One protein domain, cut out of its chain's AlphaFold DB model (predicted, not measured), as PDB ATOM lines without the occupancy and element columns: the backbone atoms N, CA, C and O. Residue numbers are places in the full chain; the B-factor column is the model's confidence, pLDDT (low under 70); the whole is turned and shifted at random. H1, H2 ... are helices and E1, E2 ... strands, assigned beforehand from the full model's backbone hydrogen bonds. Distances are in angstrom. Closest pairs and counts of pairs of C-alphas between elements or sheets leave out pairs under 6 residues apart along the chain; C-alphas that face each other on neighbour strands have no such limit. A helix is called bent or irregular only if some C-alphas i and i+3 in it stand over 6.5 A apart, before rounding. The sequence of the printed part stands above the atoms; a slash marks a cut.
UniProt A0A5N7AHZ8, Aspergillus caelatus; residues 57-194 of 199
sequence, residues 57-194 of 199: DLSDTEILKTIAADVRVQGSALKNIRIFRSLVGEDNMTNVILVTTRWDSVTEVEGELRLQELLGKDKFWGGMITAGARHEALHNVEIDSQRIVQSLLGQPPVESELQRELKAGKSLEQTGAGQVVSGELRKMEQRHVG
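What this domain is: This is residues 57 to 194 of the 199 residues of a protein of Aspergillus caelatus (UniProt A0A5N7AHZ8). H2 stands in the middle of a two-sided assembly: on one side H8 runs antiparallel beside it, and on the other lies a lobe built on a small sheet, E1 and E2, with H4 and H5 over one face and H6 over the other. H7 packs on the last residues of H2, H1 lies out near H8, and residues 189 to 194 stick out. The printed part has 138 residues, with named elements in the order H1 H2 H3 E1 H4 H5 E2 H6 H7 H8: eight helices and two parallel strands, mostly helix. It is only just loose, close to compact, with a radius of gyration of the C-alphas of 17.2 A and spans of 45 by 39 by 28 A.

Where its parts are: H1 is residues 60 to 66, beginning at C-alpha 60 (-14.232, 6.575, 44.777). H2, residues 75 to 88, is 20.2 A long. H3, residues 90 to 95, is irregular, with C-alphas 91 and 94 7.7 A apart. E1 is residues 97 to 100. H4, residues 108 to 120, is 17.8 A long. H5, residues 122 to 130, is irregular, with C-alphas 124 and 127 7.1 A apart. E2 is residues 134 to 137. H6, residues 141 to 153, is 17.8 A long. H7 is residues 161 to 167. H8, residues 176 to 193, is 26.7 A long and ends at C-alpha 193 (-25.625, 3.832, 28.414).

How they stand to each other: H2 touches H8, closest at the C-alphas of Ser 86 and Ala 177, 4.9 A, at a shallow tilt of 24 degrees, opposite ways. Residues 86 to 88 of H2 touch H7, closest at the C-alphas of Leu 87 and Leu 162, 5.1 A. H2 touches H5 at the C-alphas of Leu 78 and Phe 124, 6.3 A. H4 and H5 touch only at the corner, with the C-alphas of Leu 119 and Gly 126 4.6 A apart. H3 and H5 only just touch, with 3 pairs of C-alphas within 8 A, the closest those of Met 93 and Met 128, 6.5 A. E1 and E2 are parallel, at 25 degrees, with N 98 and O 134 at 2.8 A and N 136 and O 98 at 2.9 A, within hydrogen-bond range. E1, H4 H5, E2 form a strand-helix-strand unit, two parallel neighbour strands joined through helices, with a right-handed crossover. The closest C-alphas of E2 and H6 are those of Glu 136 and Ile 148, 7.3 A. H1 and H8 are close but not clearly touching, at the C-alphas of Leu 64 and Val 181, 7.9 A. Every O i to N i+4 pair is within hydrogen-bond range in H2, H4, H7 and H8; the counts are 7 of 9 in H6, 1 of 3 in H1, 0 of 2 in H3 and 2 of 5 in H5, and for O i to N i+3 3 of 4 in H1, 2 of 3 in H3 and 2 of 6 in H5.

The domain as a whole: The two C-alphas farthest apart are those of Ile 143 and Gly 194, 51.5 A. The printed part has no cut and no long link. Mean pLDDT of the printed part is 76.9; residues 57 to 78 and 184 to 194 are under 70.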
ATOM      1  N   ASP A  57     -12.794  -4.763  45.240       42.81
ATOM      2  CA  ASP A  57     -13.855  -4.224  46.145       42.81
ATOM      3  C   ASP A  57     -13.523  -2.841  46.767       42.81
ATOM      4  O   ASP A  57     -13.385  -2.790  47.978       42.81
ATOM      5  N   LEU A  58     -13.398  -1.700  46.057       38.66
ATOM      6  CA  LEU A  58     -13.078  -0.426  46.755       38.66
ATOM      7  C   LEU A  58     -13.581   0.885  46.070       38.66
ATOM      8  O   LEU A  58     -13.782   0.928  44.857       38.66
ATOM      9  N   SER A  59     -13.806   1.928  46.890       40.56
ATOM     10  CA  SER A  59     -14.588   3.187  46.723       40.56
ATOM     11  C   SER A  59     -13.915   4.343  45.940       40.56
ATOM     12  O   SER A  59     -12.775   4.228  45.525       40.56
ATOM     13  N   ASP A  60     -14.585   5.488  45.729       36.34
ATOM     14  CA  ASP A  60     -14.232   6.575  44.777       36.34
ATOM     15  C   ASP A  60     -12.765   7.071  44.738       36.34
ATOM     16  O   ASP A  60     -12.221   7.313  43.660       36.34
ATOM     17  N   THR A  61     -12.075   7.206  45.874       39.72
ATOM     18  CA  THR A  61     -10.627   7.533  45.913       39.72
ATOM     19  C   THR A  61      -9.733   6.329  45.626       39.72
ATOM     20  O   THR A  61      -8.604   6.464  45.155       39.72
ATOM     21  N   GLU A  62     -10.242   5.139  45.893       45.97
ATOM     22  CA  GLU A  62      -9.619   3.874  45.547       45.97
ATOM     23  C   GLU A  62      -9.830   3.581  44.061       45.97
ATOM     24  O   GLU A  62      -8.944   2.998  43.466       45.97
ATOM     25  N   ILE A  63     -10.859   4.127  43.396       40.69
ATOM     26  CA  ILE A  63     -11.042   4.041  41.936       40.69
ATOM     27  C   ILE A  63      -9.811   4.566  41.178       40.69
ATOM     28  O   ILE A  63      -9.382   3.929  40.224       40.69
ATOM     29  N   LEU A  64      -9.145   5.640  41.624       42.16
ATOM     30  CA  LEU A  64      -7.888   6.088  40.994       42.16
ATOM     31  C   LEU A  64      -6.745   5.057  41.114       42.16
ATOM     32  O   LEU A  64      -5.902   4.980  40.219       42.16
ATOM     33  N   LYS A  65      -6.749   4.220  42.161       40.88
ATOM     34  CA  LYS A  65      -5.879   3.034  42.291       40.88
ATOM     35  C   LYS A  65      -6.434   1.813  41.527       40.88
ATOM     36  O   LYS A  65      -5.652   1.019  41.008       40.88
ATOM     37  N   THR A  66      -7.753   1.697  41.385       39.78
ATOM     38  CA  THR A  66      -8.494   0.553  40.818       39.78
ATOM     39  C   THR A  66      -8.790   0.693  39.322       39.78
ATOM     40  O   THR A  66      -9.238  -0.260  38.698       39.78
ATOM     41  N   ILE A  67      -8.479   1.809  38.649       42.38
ATOM     42  CA  ILE A  67      -8.648   1.900  37.182       42.38
ATOM     43  C   ILE A  67      -7.704   0.946  36.443       42.38
ATOM     44  O   ILE A  67      -7.894   0.706  35.259       42.38
ATOM     45  N   ALA A  68      -6.765   0.280  37.105       41.25
ATOM     46  CA  ALA A  68      -6.086  -0.866  36.513       41.25
ATOM     47  C   ALA A  68      -6.941  -2.163  36.460       41.25
ATOM     48  O   ALA A  68      -6.563  -3.082  35.736       41.25
ATOM     49  N   ALA A  69      -8.098  -2.230  37.134       42.91
ATOM     50  CA  ALA A  69      -8.682  -3.494  37.595       42.91
ATOM     51  C   ALA A  69     -10.161  -3.809  37.261       42.91
ATOM     52  O   ALA A  69     -10.736  -4.650  37.934       42.91
ATOM     53  N   ASP A  70     -10.798  -3.250  36.217       43.25
ATOM     54  CA  ASP A  70     -12.087  -3.835  35.768       43.25
ATOM     55  C   ASP A  70     -12.315  -3.852  34.238       43.25
ATOM     56  O   ASP A  70     -11.697  -3.091  33.481       43.25
ATOM     57  N   VAL A  71     -13.190  -4.764  33.790       40.12
ATOM     58  CA  VAL A  71     -12.897  -5.993  33.027       40.12
ATOM     59  C   VAL A  71     -13.764  -6.109  31.760       40.12
ATOM     60  O   VAL A  71     -14.971  -5.870  31.776       40.12
ATOM     61  N   ARG A  72     -13.148  -6.560  30.653       30.67
ATOM     62  CA  ARG A  72     -13.545  -7.756  29.862       30.67
ATOM     63  C   ARG A  72     -12.713  -7.873  28.575       30.67
ATOM     64  O   ARG A  72     -12.808  -7.044  27.679       30.67
ATOM     65  N   VAL A  73     -11.941  -8.965  28.531       33.91
ATOM     66  CA  VAL A  73     -11.435  -9.732  27.373       33.91
ATOM     67  C   VAL A  73     -10.576  -8.961  26.343       33.91
ATOM     68  O   VAL A  73     -11.035  -8.075  25.634       33.91
ATOM     69  N   GLN A  74      -9.287  -9.328  26.255       38.91
ATOM     70  CA  GLN A  74      -8.215  -8.794  25.381       38.91
ATOM     71  C   GLN A  74      -7.758  -7.332  25.592       38.91
ATOM     72  O   GLN A  74      -6.610  -7.017  25.276       38.91
ATOM     73  N   GLY A  75      -8.586  -6.442  26.151       51.25
ATOM     74  CA  GLY A  75      -8.264  -5.009  26.291       51.25
ATOM     75  C   GLY A  75      -7.522  -4.579  27.570       51.25
ATOM     76  O   GLY A  75      -6.827  -3.563  27.547       51.25
ATOM     77  N   SER A  76      -7.634  -5.327  28.674       58.97
ATOM     78  CA  SER A  76      -7.092  -4.922  29.989       58.97
ATOM     79  C   SER A  76      -5.563  -4.945  30.041       58.97
ATOM     80  O   SER A  76      -4.949  -4.007  30.540       58.97
ATOM     81  N   ALA A  77      -4.922  -5.949  29.440       62.19
ATOM     82  CA  ALA A  77      -3.460  -6.019  29.370       62.19
ATOM     83  C   ALA A  77      -2.862  -4.850  28.565       62.19
ATOM     84  O   ALA A  77      -1.896  -4.223  28.995       62.19
ATOM     85  N   LEU A  78      -3.477  -4.505  27.429       69.69
ATOM     86  CA  LEU A  78      -3.071  -3.365  26.599       69.69
ATOM     87  C   LEU A  78      -3.245  -2.030  27.333       69.69
ATOM     88  O   LEU A  78      -2.401  -1.141  27.229       69.69
ATOM     89  N   LYS A  79      -4.332  -1.894  28.093       71.12
ATOM     90  CA  LYS A  79      -4.580  -0.743  28.964       71.12
ATOM     91  C   LYS A  79      -3.503  -0.624  30.043       71.12
ATOM     92  O   LYS A  79      -2.937   0.453  30.203       71.12
ATOM     93  N   ASN A  80      -3.154  -1.725  30.703       71.56
ATOM     94  CA  ASN A  80      -2.116  -1.739  31.734       71.56
ATOM     95  C   ASN A  80      -0.746  -1.359  31.163       71.56
ATOM     96  O   ASN A  80      -0.028  -0.579  31.781       71.56
ATOM     97  N   ILE A  81      -0.422  -1.819  29.951       77.06
ATOM     98  CA  ILE A  81       0.789  -1.398  29.235       77.06
ATOM     99  C   ILE A  81       0.776   0.115  28.988       77.06
ATOM    100  O   ILE A  81       1.770   0.782  29.250       77.06
ATOM    101  N   ARG A  82      -0.344   0.687  28.531       81.44
ATOM    102  CA  ARG A  82      -0.448   2.138  28.285       81.44
ATOM    103  C   ARG A  82      -0.290   2.964  29.559       81.44
ATOM    104  O   ARG A  82       0.431   3.955  29.544       81.44
ATOM    105  N   ILE A  83      -0.936   2.548  30.649       79.50
ATOM    106  CA  ILE A  83      -0.813   3.216  31.950       79.50
ATOM    107  C   ILE A  83       0.634   3.126  32.439       79.50
ATOM    108  O   ILE A  83       1.224   4.149  32.769       79.50
ATOM    109  N   PHE A  84       1.236   1.933  32.411       84.62
ATOM    110  CA  PHE A  84       2.634   1.728  32.793       84.62
ATOM    111  C   PHE A  84       3.583   2.628  31.994       84.62
ATOM    112  O   PHE A  84       4.397   3.334  32.583       84.62
ATOM    113  N   ARG A  85       3.433   2.666  30.665       87.00
ATOM    114  CA  ARG A  85       4.243   3.525  29.793       87.00
ATOM    115  C   ARG A  85       4.093   5.001  30.141       87.00
ATOM    116  O   ARG A  85       5.092   5.705  30.200       87.00
ATOM    117  N   SER A  86       2.875   5.448  30.440       86.56
ATOM    118  CA  SER A  86       2.634   6.834  30.839       86.56
ATOM    119  C   SER A  86       3.175   7.176  32.230       86.56
ATOM    120  O   SER A  86       3.502   8.331  32.469       86.56
ATOM    121  N   LEU A  87       3.242   6.208  33.147       83.44
ATOM    122  CA  LEU A  87       3.828   6.398  34.477       83.44
ATOM    123  C   LEU A  87       5.352   6.487  34.399       83.44
ATOM    124  O   LEU A  87       5.958   7.364  35.012       83.44
ATOM    125  N   VAL A  88       5.963   5.566  33.651       90.06
ATOM    126  CA  VAL A  88       7.416   5.465  33.512       90.06
ATOM    127  C   VAL A  88       7.956   6.593  32.639       90.06
ATOM    128  O   VAL A  88       8.919   7.239  33.040       90.06
ATOM    129  N   GLY A  89       7.311   6.879  31.508       90.12
ATOM    130  CA  GLY A  89       7.822   7.748  30.449       90.12
ATOM    131  C   GLY A  89       8.618   6.957  29.410       90.12
ATOM    132  O   GLY A  89       9.388   6.065  29.760       90.12
ATOM    133  N   GLU A  90       8.444   7.281  28.129       89.81
ATOM    134  CA  GLU A  90       9.102   6.561  27.023       89.81
ATOM    135  C   GLU A  90      10.632   6.626  27.100       89.81
ATOM    136  O   GLU A  90      11.300   5.626  26.860       89.81
ATOM    137  N   ASP A  91      11.181   7.761  27.538       91.00
ATOM    138  CA  ASP A  91      12.632   7.972  27.648       91.00
ATOM    139  C   ASP A  91      13.284   7.172  28.790       91.00
ATOM    140  O   ASP A  91      14.506   7.103  28.890       91.00
ATOM    141  N   ASN A  92      12.480   6.560  29.663       93.50
ATOM    142  CA  ASN A  92      12.942   5.837  30.850       93.50
ATOM    143  C   ASN A  92      12.879   4.305  30.676       93.50
ATOM    144  O   ASN A  92      13.080   3.556  31.635       93.50
ATOM    145  N   MET A  93      12.589   3.812  29.466       94.00
ATOM    146  CA  MET A  93      12.367   2.384  29.207       94.00
ATOM    147  C   MET A  93      13.619   1.521  29.400       94.00
ATOM    148  O   MET A  93      13.488   0.343  29.719       94.00
ATOM    149  N   THR A  94      14.827   2.085  29.335       93.75
ATOM    150  CA  THR A  94      16.085   1.376  29.658       93.75
ATOM    151  C   THR A  94      16.133   0.827  31.085       93.75
ATOM    152  O   THR A  94      16.876  -0.115  31.372       93.75
ATOM    153  N   ASN A  95      15.318   1.393  31.979       93.62
ATOM    154  CA  ASN A  95      15.170   0.984  33.373       93.62
ATOM    155  C   ASN A  95      13.944   0.075  33.576       93.62
ATOM    156  O   ASN A  95      13.445  -0.068  34.693       93.62
ATOM    157  N   VAL A  96      13.447  -0.545  32.505       93.56
ATOM    158  CA  VAL A  96      12.345  -1.508  32.535       93.56
ATOM    159  C   VAL A  96      12.842  -2.870  32.061       93.56
ATOM    160  O   VAL A  96      13.419  -3.002  30.981       93.56
ATOM    161  N   ILE A  97      12.564  -3.902  32.862       94.25
ATOM    162  CA  ILE A  97      12.707  -5.302  32.459       94.25
ATOM    163  C   ILE A  97      11.328  -5.955  32.484       94.25
ATOM    164  O   ILE A  97      10.641  -5.966  33.507       94.25
ATOM    165  N   LEU A  98      10.921  -6.490  31.341       89.56
ATOM    166  CA  LEU A  98       9.697  -7.252  31.155       89.56
ATOM    167  C   LEU A  98      10.013  -8.721  31.426       89.56
ATOM    168  O   LEU A  98      10.848  -9.310  30.747       89.56
ATOM    169  N   VAL A  99       9.360  -9.317  32.419       89.50
ATOM    170  CA  VAL A  99       9.646 -10.695  32.831       89.50
ATOM    171  C   VAL A  99       8.482 -11.605  32.455       89.50
ATOM    172  O   VAL A  99       7.326 -11.313  32.768       89.50
ATOM    173  N   THR A 100       8.784 -12.720  31.795       83.12
ATOM    174  CA  THR A 100       7.822 -13.810  31.538       83.12
ATOM    175  C   THR A 100       8.062 -14.970  32.492       83.12
ATOM    176  O   THR A 100       9.207 -15.375  32.662       83.12
ATOM    177  N   THR A 101       6.999 -15.522  33.074       82.00
ATOM    178  CA  THR A 101       7.043 -16.604  34.074       82.00
ATOM    179  C   THR A 101       6.227 -17.822  33.614       82.00
ATOM    180  O   THR A 101       5.594 -17.778  32.558       82.00
ATOM    181  N   ARG A 102       6.209 -18.897  34.421       78.25
ATOM    182  CA  ARG A 102       5.448 -20.143  34.178       78.25
ATOM    183  C   ARG A 102       5.843 -20.888  32.892       78.25
ATOM    184  O   ARG A 102       4.995 -21.452  32.198       78.25
ATOM    185  N   TRP A 103       7.135 -20.890  32.572       82.38
ATOM    186  CA  TRP A 103       7.688 -21.611  31.418       82.38
ATOM    187  C   TRP A 103       7.600 -23.137  31.547       82.38
ATOM    188  O   TRP A 103       7.665 -23.838  30.548       82.38
ATOM    189  N   ASP A 104       7.387 -23.647  32.758       83.31
ATOM    190  CA  ASP A 104       7.102 -25.051  33.071       83.31
ATOM    191  C   ASP A 104       5.709 -25.520  32.605       83.31
ATOM    192  O   ASP A 104       5.457 -26.719  32.502       83.31
ATOM    193  N   SER A 105       4.802 -24.583  32.310       78.06
ATOM    194  CA  SER A 105       3.421 -24.870  31.893       78.06
ATOM    195  C   SER A 105       3.213 -24.964  30.375       78.06
ATOM    196  O   SER A 105       2.089 -25.178  29.918       78.06
ATOM    197  N   VAL A 106       4.273 -24.781  29.587       80.00
ATOM    198  CA  VAL A 106       4.245 -24.783  28.118       80.00
ATOM    199  C   VAL A 106       5.463 -25.511  27.568       80.00
ATOM    200  O   VAL A 106       6.480 -25.642  28.245       80.00
ATOM    201  N   THR A 107       5.392 -25.967  26.319       86.44
ATOM    202  CA  THR A 107       6.608 -26.403  25.622       86.44
ATOM    203  C   THR A 107       7.486 -25.199  25.278       86.44
ATOM    204  O   THR A 107       6.987 -24.088  25.096       86.44
ATOM    205  N   GLU A 108       8.794 -25.419  25.132       87.25
ATOM    206  CA  GLU A 108       9.749 -24.368  24.745       87.25
ATOM    207  C   GLU A 108       9.332 -23.670  23.440       87.25
ATOM    208  O   GLU A 108       9.314 -22.445  23.362       87.25
ATOM    209  N   VAL A 109       8.883 -24.445  22.448       87.38
ATOM    210  CA  VAL A 109       8.422 -23.921  21.154       87.38
ATOM    211  C   VAL A 109       7.182 -23.036  21.308       87.38
ATOM    212  O   VAL A 109       7.117 -21.954  20.727       87.38
ATOM    213  N   GLU A 110       6.186 -23.464  22.084       79.88
ATOM    214  CA  GLU A 110       4.981 -22.660  22.319       79.88
ATOM    215  C   GLU A 110       5.283 -21.393  23.119       79.88
ATOM    216  O   GLU A 110       4.723 -20.334  22.826       79.88
ATOM    217  N   GLY A 111       6.152 -21.503  24.127       79.69
ATOM    218  CA  GLY A 111       6.614 -20.375  24.924       79.69
ATOM    219  C   GLY A 111       7.313 -19.332  24.057       79.69
ATOM    220  O   GLY A 111       6.933 -18.162  24.091       79.69
ATOM    221  N   GLU A 112       8.245 -19.765  23.204       86.12
ATOM    222  CA  GLU A 112       8.978 -18.885  22.292       86.12
ATOM    223  C   GLU A 112       8.045 -18.206  21.282       86.12
ATOM    224  O   GLU A 112       8.109 -16.994  21.092       86.12
ATOM    225  N   LEU A 113       7.097 -18.938  20.685       76.81
ATOM    226  CA  LEU A 113       6.121 -18.347  19.760       76.81
ATOM    227  C   LEU A 113       5.268 -17.258  20.429       76.81
ATOM    228  O   LEU A 113       5.033 -16.199  19.838       76.81
ATOM    229  N   ARG A 114       4.816 -17.493  21.666       80.25
ATOM    230  CA  ARG A 114       4.059 -16.495  22.442       80.25
ATOM    231  C   ARG A 114       4.931 -15.300  22.813       80.25
ATOM    232  O   ARG A 114       4.456 -14.165  22.765       80.25
ATOM    233  N   LEU A 115       6.193 -15.538  23.162       81.69
ATOM    234  CA  LEU A 115       7.148 -14.481  23.469       81.69
ATOM    235  C   LEU A 115       7.401 -13.591  22.245       81.69
ATOM    236  O   LEU A 115       7.269 -12.373  22.344       81.69
ATOM    237  N   GLN A 116       7.660 -14.181  21.077       80.31
ATOM    238  CA  GLN A 116       7.832 -13.443  19.822       80.31
ATOM    239  C   GLN A 116       6.607 -12.586  19.487       80.31
ATOM    240  O   GLN A 116       6.743 -11.457  19.015       80.31
ATOM    241  N   GLU A 117       5.396 -13.064  19.780       79.44
ATOM    242  CA  GLU A 117       4.188 -12.256  19.613       79.44
ATOM    243  C   GLU A 117       4.161 -11.031  20.545       79.44
ATOM    244  O   GLU A 117       3.779  -9.939  20.105       79.44
ATOM    245  N   LEU A 118       4.556 -11.192  21.813       79.31
ATOM    246  CA  LEU A 118       4.627 -10.092  22.780       79.31
ATOM    247  C   LEU A 118       5.660  -9.049  22.346       79.31
ATOM    248  O   LEU A 118       5.344  -7.855  22.318       79.31
ATOM    249  N   LEU A 119       6.862  -9.501  21.985       82.06
ATOM    250  CA  LEU A 119       7.992  -8.646  21.616       82.06
ATOM    251  C   LEU A 119       7.819  -8.000  20.235       82.06
ATOM    252  O   LEU A 119       8.277  -6.884  20.028       82.06
ATOM    253  N   GLY A 120       7.146  -8.665  19.296       76.62
ATOM    254  CA  GLY A 120       7.034  -8.200  17.911       76.62
ATOM    255  C   GLY A 120       5.886  -7.227  17.640       76.62
ATOM    256  O   GLY A 120       5.844  -6.608  16.580       76.62
ATOM    257  N   LYS A 121       4.919  -7.088  18.555       78.69
ATOM    258  CA  LYS A 121       3.740  -6.232  18.345       78.69
ATOM    259  C   LYS A 121       3.819  -4.976  19.202       78.69
ATOM    260  O   LYS A 121       3.721  -5.059  20.424       78.69
ATOM    261  N   ASP A 122       3.839  -3.809  18.559       81.44
ATOM    262  CA  ASP A 122       3.926  -2.497  19.224       81.44
ATOM    263  C   ASP A 122       2.862  -2.256  20.289       81.44
ATOM    264  O   ASP A 122       3.130  -1.659  21.331       81.44
ATOM    265  N   LYS A 123       1.643  -2.744  20.035       74.31
ATOM    266  CA  LYS A 123       0.539  -2.648  20.994       74.31
ATOM    267  C   LYS A 123       0.814  -3.432  22.282       74.31
ATOM    268  O   LYS A 123       0.306  -3.038  23.324       74.31
ATOM    269  N   PHE A 124       1.570  -4.529  22.197       80.81
ATOM    270  CA  PHE A 124       2.007  -5.332  23.335       80.81
ATOM    271  C   PHE A 124       3.333  -4.773  23.865       80.81
ATOM    272  O   PHE A 124       3.354  -3.662  24.389       80.81
ATOM    273  N   TRP A 125       4.431  -5.522  23.776       86.56
ATOM    274  CA  TRP A 125       5.718  -5.107  24.329       86.56
ATOM    275  C   TRP A 125       6.655  -4.499  23.290       86.56
ATOM    276  O   TRP A 125       7.566  -3.782  23.688       86.56
ATOM    277  N   GLY A 126       6.402  -4.675  21.989       87.88
ATOM    278  CA  GLY A 126       7.300  -4.192  20.930       87.88
ATOM    279  C   GLY A 126       7.618  -2.700  20.996       87.88
ATOM    280  O   GLY A 126       8.771  -2.310  20.818       87.88
ATOM    281  N   GLY A 127       6.648  -1.867  21.387       90.00
ATOM    282  CA  GLY A 127       6.884  -0.438  21.582       90.00
ATOM    283  C   GLY A 127       7.826  -0.146  22.756       90.00
ATOM    284  O   GLY A 127       8.664   0.742  22.655       90.00
ATOM    285  N   MET A 128       7.732  -0.915  23.847       92.19
ATOM    286  CA  MET A 128       8.629  -0.780  25.004       92.19
ATOM    287  C   MET A 128      10.029  -1.318  24.692       92.19
ATOM    288  O   MET A 128      11.013  -0.692  25.068       92.19
ATOM    289  N   ILE A 129      10.124  -2.438  23.965       95.19
ATOM    290  CA  ILE A 129      11.403  -3.002  23.505       95.19
ATOM    291  C   ILE A 129      12.123  -2.016  22.583       95.19
ATOM    292  O   ILE A 129      13.298  -1.728  22.786       95.19
ATOM    293  N   THR A 130      11.407  -1.430  21.619       95.88
ATOM    294  CA  THR A 130      11.959  -0.410  20.710       95.88
ATOM    295  C   THR A 130      12.452   0.824  21.468       95.88
ATOM    296  O   THR A 130      13.461   1.413  21.091       95.88
ATOM    297  N   ALA A 131      11.780   1.193  22.561       93.88
ATOM    298  CA  ALA A 131      12.180   2.293  23.439       93.88
ATOM    299  C   ALA A 131      13.329   1.938  24.411       93.88
ATOM    300  O   ALA A 131      13.804   2.806  25.137       93.88
ATOM    301  N   GLY A 132      13.809   0.689  24.426       95.00
ATOM    302  CA  GLY A 132      14.986   0.266  25.195       95.00
ATOM    303  C   GLY A 132      14.703  -0.626  26.404       95.00
ATOM    304  O   GLY A 132      15.649  -0.991  27.107       95.00
ATOM    305  N   ALA A 133      13.447  -1.013  26.649       95.12
ATOM    306  CA  ALA A 133      13.140  -2.024  27.659       95.12
ATOM    307  C   ALA A 133      13.769  -3.370  27.289       95.12
ATOM    308  O   ALA A 133      13.849  -3.745  26.118       95.12
ATOM    309  N   ARG A 134      14.186  -4.122  28.308       95.12
ATOM    310  CA  ARG A 134      14.718  -5.480  28.141       95.12
ATOM    311  C   ARG A 134      13.648  -6.512  28.470       95.12
ATOM    312  O   ARG A 134      12.712  -6.224  29.211       95.12
ATOM    313  N   HIS A 135      13.804  -7.722  27.951       93.31
ATOM    314  CA  HIS A 135      12.984  -8.873  28.325       93.31
ATOM    315  C   HIS A 135      13.855  -9.981  28.918       93.31
ATOM    316  O   HIS A 135      14.994 -10.158  28.493       93.31
ATOM    317  N   GLU A 136      13.307 -10.693  29.903       93.62
ATOM    318  CA  GLU A 136      13.925 -11.852  30.543       93.62
ATOM    319  C   GLU A 136      12.889 -12.967  30.777       93.62
ATOM    320  O   GLU A 136      11.760 -12.731  31.231       93.62
ATOM    321  N   ALA A 137      13.273 -14.208  30.481       90.12
ATOM    322  CA  ALA A 137      12.492 -15.393  30.819       90.12
ATOM    323  C   ALA A 137      12.905 -15.917  32.201       90.12
ATOM    324  O   ALA A 137      14.078 -16.181  32.448       90.12
ATOM    325  N   LEU A 138      11.933 -16.049  33.104       89.88
ATOM    326  CA  LEU A 138      12.127 -16.599  34.442       89.88
ATOM    327  C   LEU A 138      11.883 -18.111  34.399       89.88
ATOM    328  O   LEU A 138      10.733 -18.555  34.491       89.88
ATOM    329  N   HIS A 139      12.950 -18.891  34.241       88.62
ATOM    330  CA  HIS A 139      12.896 -20.356  34.225       88.62
ATOM    331  C   HIS A 139      13.107 -20.938  35.620       88.62
ATOM    332  O   HIS A 139      12.422 -21.884  36.007       88.62
ATOM    333  N   ASN A 140      14.024 -20.355  36.390       88.38
ATOM    334  CA  ASN A 140      14.276 -20.716  37.774       88.38
ATOM    335  C   ASN A 140      14.255 -19.447  38.630       88.38
ATOM    336  O   ASN A 140      15.154 -18.617  38.544       88.38
ATOM    337  N   VAL A 141      13.235 -19.315  39.478       84.44
ATOM    338  CA  VAL A 141      13.036 -18.120  40.308       84.44
ATOM    339  C   VAL A 141      14.222 -17.830  41.234       84.44
ATOM    340  O   VAL A 141      14.529 -16.663  41.447       84.44
ATOM    341  N   GLU A 142      14.940 -18.835  41.734       82.19
ATOM    342  CA  GLU A 142      16.074 -18.624  42.645       82.19
ATOM    343  C   GLU A 142      17.287 -18.041  41.911       82.19
ATOM    344  O   GLU A 142      17.916 -17.094  42.382       82.19
ATOM    345  N   ILE A 143      17.588 -18.567  40.720       84.06
ATOM    346  CA  ILE A 143      18.757 -18.155  39.929       84.06
ATOM    347  C   ILE A 143      18.467 -16.868  39.146       84.06
ATOM    348  O   ILE A 143      19.260 -15.923  39.151       84.06
ATOM    349  N   ASP A 144      17.328 -16.819  38.456       89.44
ATOM    350  CA  ASP A 144      17.032 -15.749  37.509       89.44
ATOM    351  C   ASP A 144      16.668 -14.441  38.214       89.44
ATOM    352  O   ASP A 144      17.063 -13.375  37.742       89.44
ATOM    353  N   SER A 145      15.974 -14.481  39.360       85.44
ATOM    354  CA  SER A 145      15.521 -13.252  40.032       85.44
ATOM    355  C   SER A 145      16.691 -12.365  40.446       85.44
ATOM    356  O   SER A 145      16.679 -11.161  40.175       85.44
ATOM    357  N   GLN A 146      17.738 -12.956  41.034       82.81
ATOM    358  CA  GLN A 146      18.934 -12.214  41.433       82.81
ATOM    359  C   GLN A 146      19.616 -11.570  40.224       82.81
ATOM    360  O   GLN A 146      19.883 -10.369  40.235       82.81
ATOM    361  N   ARG A 147      19.837 -12.343  39.155       87.50
ATOM    362  CA  ARG A 147      20.451 -11.859  37.910       87.50
ATOM    363  C   ARG A 147      19.652 -10.709  37.290       87.50
ATOM    364  O   ARG A 147      20.231  -9.688  36.914       87.50
ATOM    365  N   ILE A 148      18.328 -10.854  37.217       90.31
ATOM    366  CA  ILE A 148      17.420  -9.850  36.655       90.31
ATOM    367  C   ILE A 148      17.528  -8.541  37.442       90.31
ATOM    368  O   ILE A 148      17.785  -7.492  36.846       90.31
ATOM    369  N   VAL A 149      17.401  -8.592  38.773       86.94
ATOM    370  CA  VAL A 149      17.459  -7.388  39.615       86.94
ATOM    371  C   VAL A 149      18.839  -6.743  39.585       86.94
ATOM    372  O   VAL A 149      18.934  -5.528  39.429       86.94
ATOM    373  N   GLN A 150      19.915  -7.528  39.645       85.25
ATOM    374  CA  GLN A 150      21.280  -7.002  39.547       85.25
ATOM    375  C   GLN A 150      21.513  -6.253  38.228       85.25
ATOM    376  O   GLN A 150      22.112  -5.177  38.230       85.25
ATOM    377  N   SER A 151      20.991  -6.765  37.108       88.44
ATOM    378  CA  SER A 151      21.107  -6.084  35.812       88.44
ATOM    379  C   SER A 151      20.375  -4.733  35.776       88.44
ATOM    380  O   SER A 151      20.788  -3.815  35.059       88.44
ATOM    381  N   LEU A 152      19.285  -4.602  36.540       88.19
ATOM    382  CA  LEU A 152      18.519  -3.366  36.654       88.19
ATOM    383  C   LEU A 152      19.229  -2.351  37.554       88.19
ATOM    384  O   LEU A 152      19.320  -1.184  37.189       88.19
ATOM    385  N   LEU A 153      19.780  -2.797  38.685       86.56
ATOM    386  CA  LEU A 153      20.523  -1.942  39.619       86.56
ATOM    387  C   LEU A 153      21.813  -1.364  39.019       86.56
ATOM    388  O   LEU A 153      22.288  -0.326  39.470       86.56
ATOM    389  N   GLY A 154      22.355  -1.995  37.973       86.50
ATOM    390  CA  GLY A 154      23.468  -1.449  37.193       86.50
ATOM    391  C   GLY A 154      23.101  -0.261  36.289       86.50
ATOM    392  O   GLY A 154      23.997   0.337  35.698       86.50
ATOM    393  N   GLN A 155      21.816   0.081  36.144       87.62
ATOM    394  CA  GLN A 155      21.379   1.245  35.366       87.62
ATOM    395  C   GLN A 155      21.390   2.517  36.228       87.62
ATOM    396  O   GLN A 155      21.070   2.456  37.418       87.62
ATOM    397  N   PRO A 156      21.711   3.691  35.652       88.38
ATOM    398  CA  PRO A 156      21.575   4.951  36.374       88.38
ATOM    399  C   PRO A 156      20.110   5.164  36.799       88.38
ATOM    400  O   PRO A 156      19.207   4.870  36.010       88.38
ATOM    401  N   PRO A 157      19.839   5.670  38.017       87.94
ATOM    402  CA  PRO A 157      18.478   5.963  38.449       87.94
ATOM    403  C   PRO A 157      17.797   6.964  37.514       87.94
ATOM    404  O   PRO A 157      18.400   7.964  37.121       87.94
ATOM    405  N   VAL A 158      16.527   6.716  37.209       90.19
ATOM    406  CA  VAL A 158      15.691   7.610  36.402       90.19
ATOM    407  C   VAL A 158      14.550   8.158  37.240       90.19
ATOM    408  O   VAL A 158      13.999   7.473  38.102       90.19
ATOM    409  N   GLU A 159      14.182   9.406  36.981       89.50
ATOM    410  CA  GLU A 159      12.965   9.986  37.534       89.50
ATOM    411  C   GLU A 159      11.783   9.626  36.634       89.50
ATOM    412  O   GLU A 159      11.816   9.912  35.437       89.50
ATOM    413  N   SER A 160      10.749   8.994  37.191       88.38
ATOM    414  CA  SER A 160       9.556   8.618  36.417       88.38
ATOM    415  C   SER A 160       8.810   9.846  35.882       88.38
ATOM    416  O   SER A 160       8.818  10.906  36.514       88.38
ATOM    417  N   GLU A 161       8.120   9.704  34.746       89.44
ATOM    418  CA  GLU A 161       7.331  10.800  34.166       89.44
ATOM    419  C   GLU A 161       6.267  11.313  35.138       89.44
ATOM    420  O   GLU A 161       6.150  12.520  35.337       89.44
ATOM    421  N   LEU A 162       5.578  10.409  35.843       86.81
ATOM    422  CA  LEU A 162       4.611  10.806  36.866       86.81
ATOM    423  C   LEU A 162       5.254  11.700  37.941       86.81
ATOM    424  O   LEU A 162       4.690  12.725  38.319       86.81
ATOM    425  N   GLN A 163       6.436  11.332  38.443       84.50
ATOM    426  CA  GLN A 163       7.131  12.133  39.454       84.50
ATOM    427  C   GLN A 163       7.544  13.502  38.912       84.50
ATOM    428  O   GLN A 163       7.370  14.497  39.621       84.50
ATOM    429  N   ARG A 164       8.038  13.569  37.667       91.25
ATOM    430  CA  ARG A 164       8.359  14.840  36.997       91.25
ATOM    431  C   ARG A 164       7.137  15.750  36.925       91.25
ATOM    432  O   ARG A 164       7.209  16.915  37.310       91.25
ATOM    433  N   GLU A 165       6.005  15.212  36.485       90.44
ATOM    434  CA  GLU A 165       4.753  15.952  36.338       90.44
ATOM    435  C   GLU A 165       4.206  16.469  37.673       90.44
ATOM    436  O   GLU A 165       3.822  17.638  37.770       90.44
ATOM    437  N   LEU A 166       4.221  15.634  38.715       86.19
ATOM    438  CA  LEU A 166       3.794  16.028  40.061       86.19
ATOM    439  C   LEU A 166       4.708  17.112  40.650       86.19
ATOM    440  O   LEU A 166       4.221  18.085  41.223       86.19
ATOM    441  N   LYS A 167       6.033  17.003  40.466       91.94
ATOM    442  CA  LYS A 167       6.990  18.040  40.899       91.94
ATOM    443  C   LYS A 167       6.827  19.352  40.140       91.94
ATOM    444  O   LYS A 167       7.063  20.414  40.710       91.94
ATOM    445  N   ALA A 168       6.390  19.291  38.885       95.06
ATOM    446  CA  ALA A 168       6.030  20.464  38.094       95.06
ATOM    447  C   ALA A 168       4.688  21.098  38.519       95.06
ATOM    448  O   ALA A 168       4.262  22.083  37.919       95.06
ATOM    449  N   GLY A 169       4.019  20.556  39.544       93.19
ATOM    450  CA  GLY A 169       2.787  21.099  40.111       93.19
ATOM    451  C   GLY A 169       1.507  20.615  39.431       93.19
ATOM    452  O   GLY A 169       0.442  21.167  39.707       93.19
ATOM    453  N   LYS A 170       1.573  19.602  38.554       91.69
ATOM    454  CA  LYS A 170       0.357  18.973  38.020       91.69
ATOM    455  C   LYS A 170      -0.337  18.180  39.131       91.69
ATOM    456  O   LYS A 170       0.308  17.458  39.885       91.69
ATOM    457  N   SER A 171      -1.661  18.282  39.202       88.19
ATOM    458  CA  SER A 171      -2.494  17.325  39.948       88.19
ATOM    459  C   SER A 171      -2.494  15.958  39.259       88.19
ATOM    460  O   SER A 171      -2.171  15.863  38.072       88.19
ATOM    461  N   LEU A 172      -2.878  14.895  39.973       80.00
ATOM    462  CA  LEU A 172      -2.916  13.536  39.418       80.00
ATOM    463  C   LEU A 172      -3.766  13.461  38.145       80.00
ATOM    464  O   LEU A 172      -3.349  12.844  37.172       80.00
ATOM    465  N   GLU A 173      -4.899  14.150  38.097       82.94
ATOM    466  CA  GLU A 173      -5.818  14.187  36.956       82.94
ATOM    467  C   GLU A 173      -5.214  14.900  35.734       82.94
ATOM    468  O   GLU A 173      -5.602  14.638  34.593       82.94
ATOM    469  N   GLN A 174      -4.257  15.804  35.964       86.38
ATOM    470  CA  GLN A 174      -3.553  16.552  34.920       86.38
ATOM    471  C   GLN A 174      -2.329  15.810  34.366       86.38
ATOM    472  O   GLN A 174      -1.816  16.215  33.320       86.38
ATOM    473  N   THR A 175      -1.854  14.765  35.046       86.88
ATOM    474  CA  THR A 175      -0.726  13.936  34.587       86.88
ATOM    475  C   THR A 175      -1.103  13.140  33.339       86.88
ATOM    476  O   THR A 175      -2.277  12.812  33.133       86.88
ATOM    477  N   GLY A 176      -0.117  12.771  32.519       85.50
ATOM    478  CA  GLY A 176      -0.346  11.889  31.372       85.50
ATOM    479  C   GLY A 176      -1.015  10.580  31.799       85.50
ATOM    480  O   GLY A 176      -2.001  10.151  31.193       85.50
ATOM    481  N   ALA A 177      -0.556   9.999  32.913       80.50
ATOM    482  CA  ALA A 177      -1.111   8.758  33.440       80.50
ATOM    483  C   ALA A 177      -2.569   8.941  33.888       80.50
ATOM    484  O   ALA A 177      -3.426   8.136  33.522       80.50
ATOM    485  N   GLY A 178      -2.870  10.028  34.605       78.50
ATOM    486  CA  GLY A 178      -4.225  10.371  35.037       78.50
ATOM    487  C   GLY A 178      -5.183  10.631  33.876       78.50
ATOM    488  O   GLY A 178      -6.344  10.220  33.933       78.50
ATOM    489  N   GLN A 179      -4.704  11.228  32.783       84.00
ATOM    490  CA  GLN A 179      -5.502  11.426  31.572       84.00
ATOM    491  C   GLN A 179      -5.774  10.122  30.823       84.00
ATOM    492  O   GLN A 179      -6.901   9.918  30.368       84.00
ATOM    493  N   VAL A 180      -4.787   9.225  30.715       80.81
ATOM    494  CA  VAL A 180      -4.984   7.883  30.139       80.81
ATOM    495  C   VAL A 180      -6.058   7.145  30.934       80.81
ATOM    496  O   VAL A 180      -7.049   6.684  30.376       80.81
ATOM    497  N   VAL A 181      -5.898   7.113  32.251       73.19
ATOM    498  CA  VAL A 181      -6.823   6.516  33.217       73.19
ATOM    499  C   VAL A 181      -8.245   7.092  33.075       73.19
ATOM    500  O   VAL A 181      -9.203   6.346  32.862       73.19
ATOM    501  N   SER A 182      -8.382   8.420  33.080       71.75
ATOM    502  CA  SER A 182      -9.673   9.117  32.964       71.75
ATOM    503  C   SER A 182     -10.334   8.932  31.595       71.75
ATOM    504  O   SER A 182     -11.552   8.777  31.491       71.75
ATOM    505  N   GLY A 183      -9.546   8.948  30.519       72.69
ATOM    506  CA  GLY A 183     -10.036   8.732  29.160       72.69
ATOM    507  C   GLY A 183     -10.591   7.323  28.963       72.69
ATOM    508  O   GLY A 183     -11.585   7.145  28.258       72.69
ATOM    509  N   GLU A 184      -9.987   6.325  29.609       66.69
ATOM    510  CA  GLU A 184     -10.480   4.949  29.576       66.69
ATOM    511  C   GLU A 184     -11.755   4.765  30.416       66.69
ATOM    512  O   GLU A 184     -12.670   4.078  29.957       66.69
ATOM    513  N   LEU A 185     -11.882   5.430  31.572       63.66
ATOM    514  CA  LEU A 185     -13.131   5.450  32.354       63.66
ATOM    515  C   LEU A 185     -14.322   5.959  31.535       63.66
ATOM    516  O   LEU A 185     -15.349   5.288  31.433       63.66
ATOM    517  N   ARG A 186     -14.156   7.098  30.853       68.38
ATOM    518  CA  ARG A 186     -15.225   7.707  30.041       68.38
ATOM    519  C   ARG A 186     -15.723   6.784  28.926       68.38
ATOM    520  O   ARG A 186     -16.915   6.757  28.624       68.38
ATOM    521  N   LYS A 187     -14.832   6.001  28.306       66.88
ATOM    522  CA  LYS A 187     -15.213   5.020  27.270       66.88
ATOM    523  C   LYS A 187     -16.048   3.868  27.839       66.88
ATOM    524  O   LYS A 187     -16.865   3.304  27.112       66.88
ATOM    525  N   MET A 188     -15.843   3.499  29.105       56.25
ATOM    526  CA  MET A 188     -16.590   2.427  29.772       56.25
ATOM    527  C   MET A 188     -18.001   2.872  30.178       56.25
ATOM    528  O   MET A 188     -18.952   2.113  29.979       56.25
ATOM    529  N   GLU A 189     -18.156   4.111  30.643       55.16
ATOM    530  CA  GLU A 189     -19.460   4.713  30.960       55.16
ATOM    531  C   GLU A 189     -20.346   4.833  29.711       55.16
ATOM    532  O   GLU A 189     -21.506   4.421  29.711       55.16
ATOM    533  N   GLN A 190     -19.778   5.297  28.593       56.72
ATOM    534  CA  GLN A 190     -20.502   5.441  27.322       56.72
ATOM    535  C   GLN A 190     -20.995   4.103  26.748       56.72
ATOM    536  O   GLN A 190     -22.019   4.062  26.066       56.72
ATOM    537  N   ARG A 191     -20.301   2.995  27.036       56.81
ATOM    538  CA  ARG A 191     -20.712   1.647  26.609       56.81
ATOM    539  C   ARG A 191     -21.892   1.096  27.412       56.81
ATOM    540  O   ARG A 191     -22.668   0.326  26.854       56.81
ATOM    541  N   HIS A 192     -22.062   1.502  28.671       51.91
ATOM    542  CA  HIS A 192     -23.175   1.052  29.515       51.91
ATOM    543  C   HIS A 192     -24.487   1.795  29.228       51.91
ATOM    544  O   HIS A 192     -25.561   1.213  29.355       51.91
ATOM    545  N   VAL A 193     -24.425   3.043  28.755       51.53
ATOM    546  CA  VAL A 193     -25.625   3.832  28.414       51.53
ATOM    547  C   VAL A 193     -26.296   3.356  27.108       51.53
ATOM    548  O   VAL A 193     -27.487   3.574  26.909       51.53
ATOM    549  N   GLY A 194     -25.583   2.641  26.228       47.00
ATOM    550  CA  GLY A 194     -26.109   2.161  24.939       47.00
ATOM    551  C   GLY A 194     -26.870   0.824  24.957       47.00
ATOM    552  O   GLY A 194     -27.345   0.398  23.906       47.00
TER     553      GLY A 194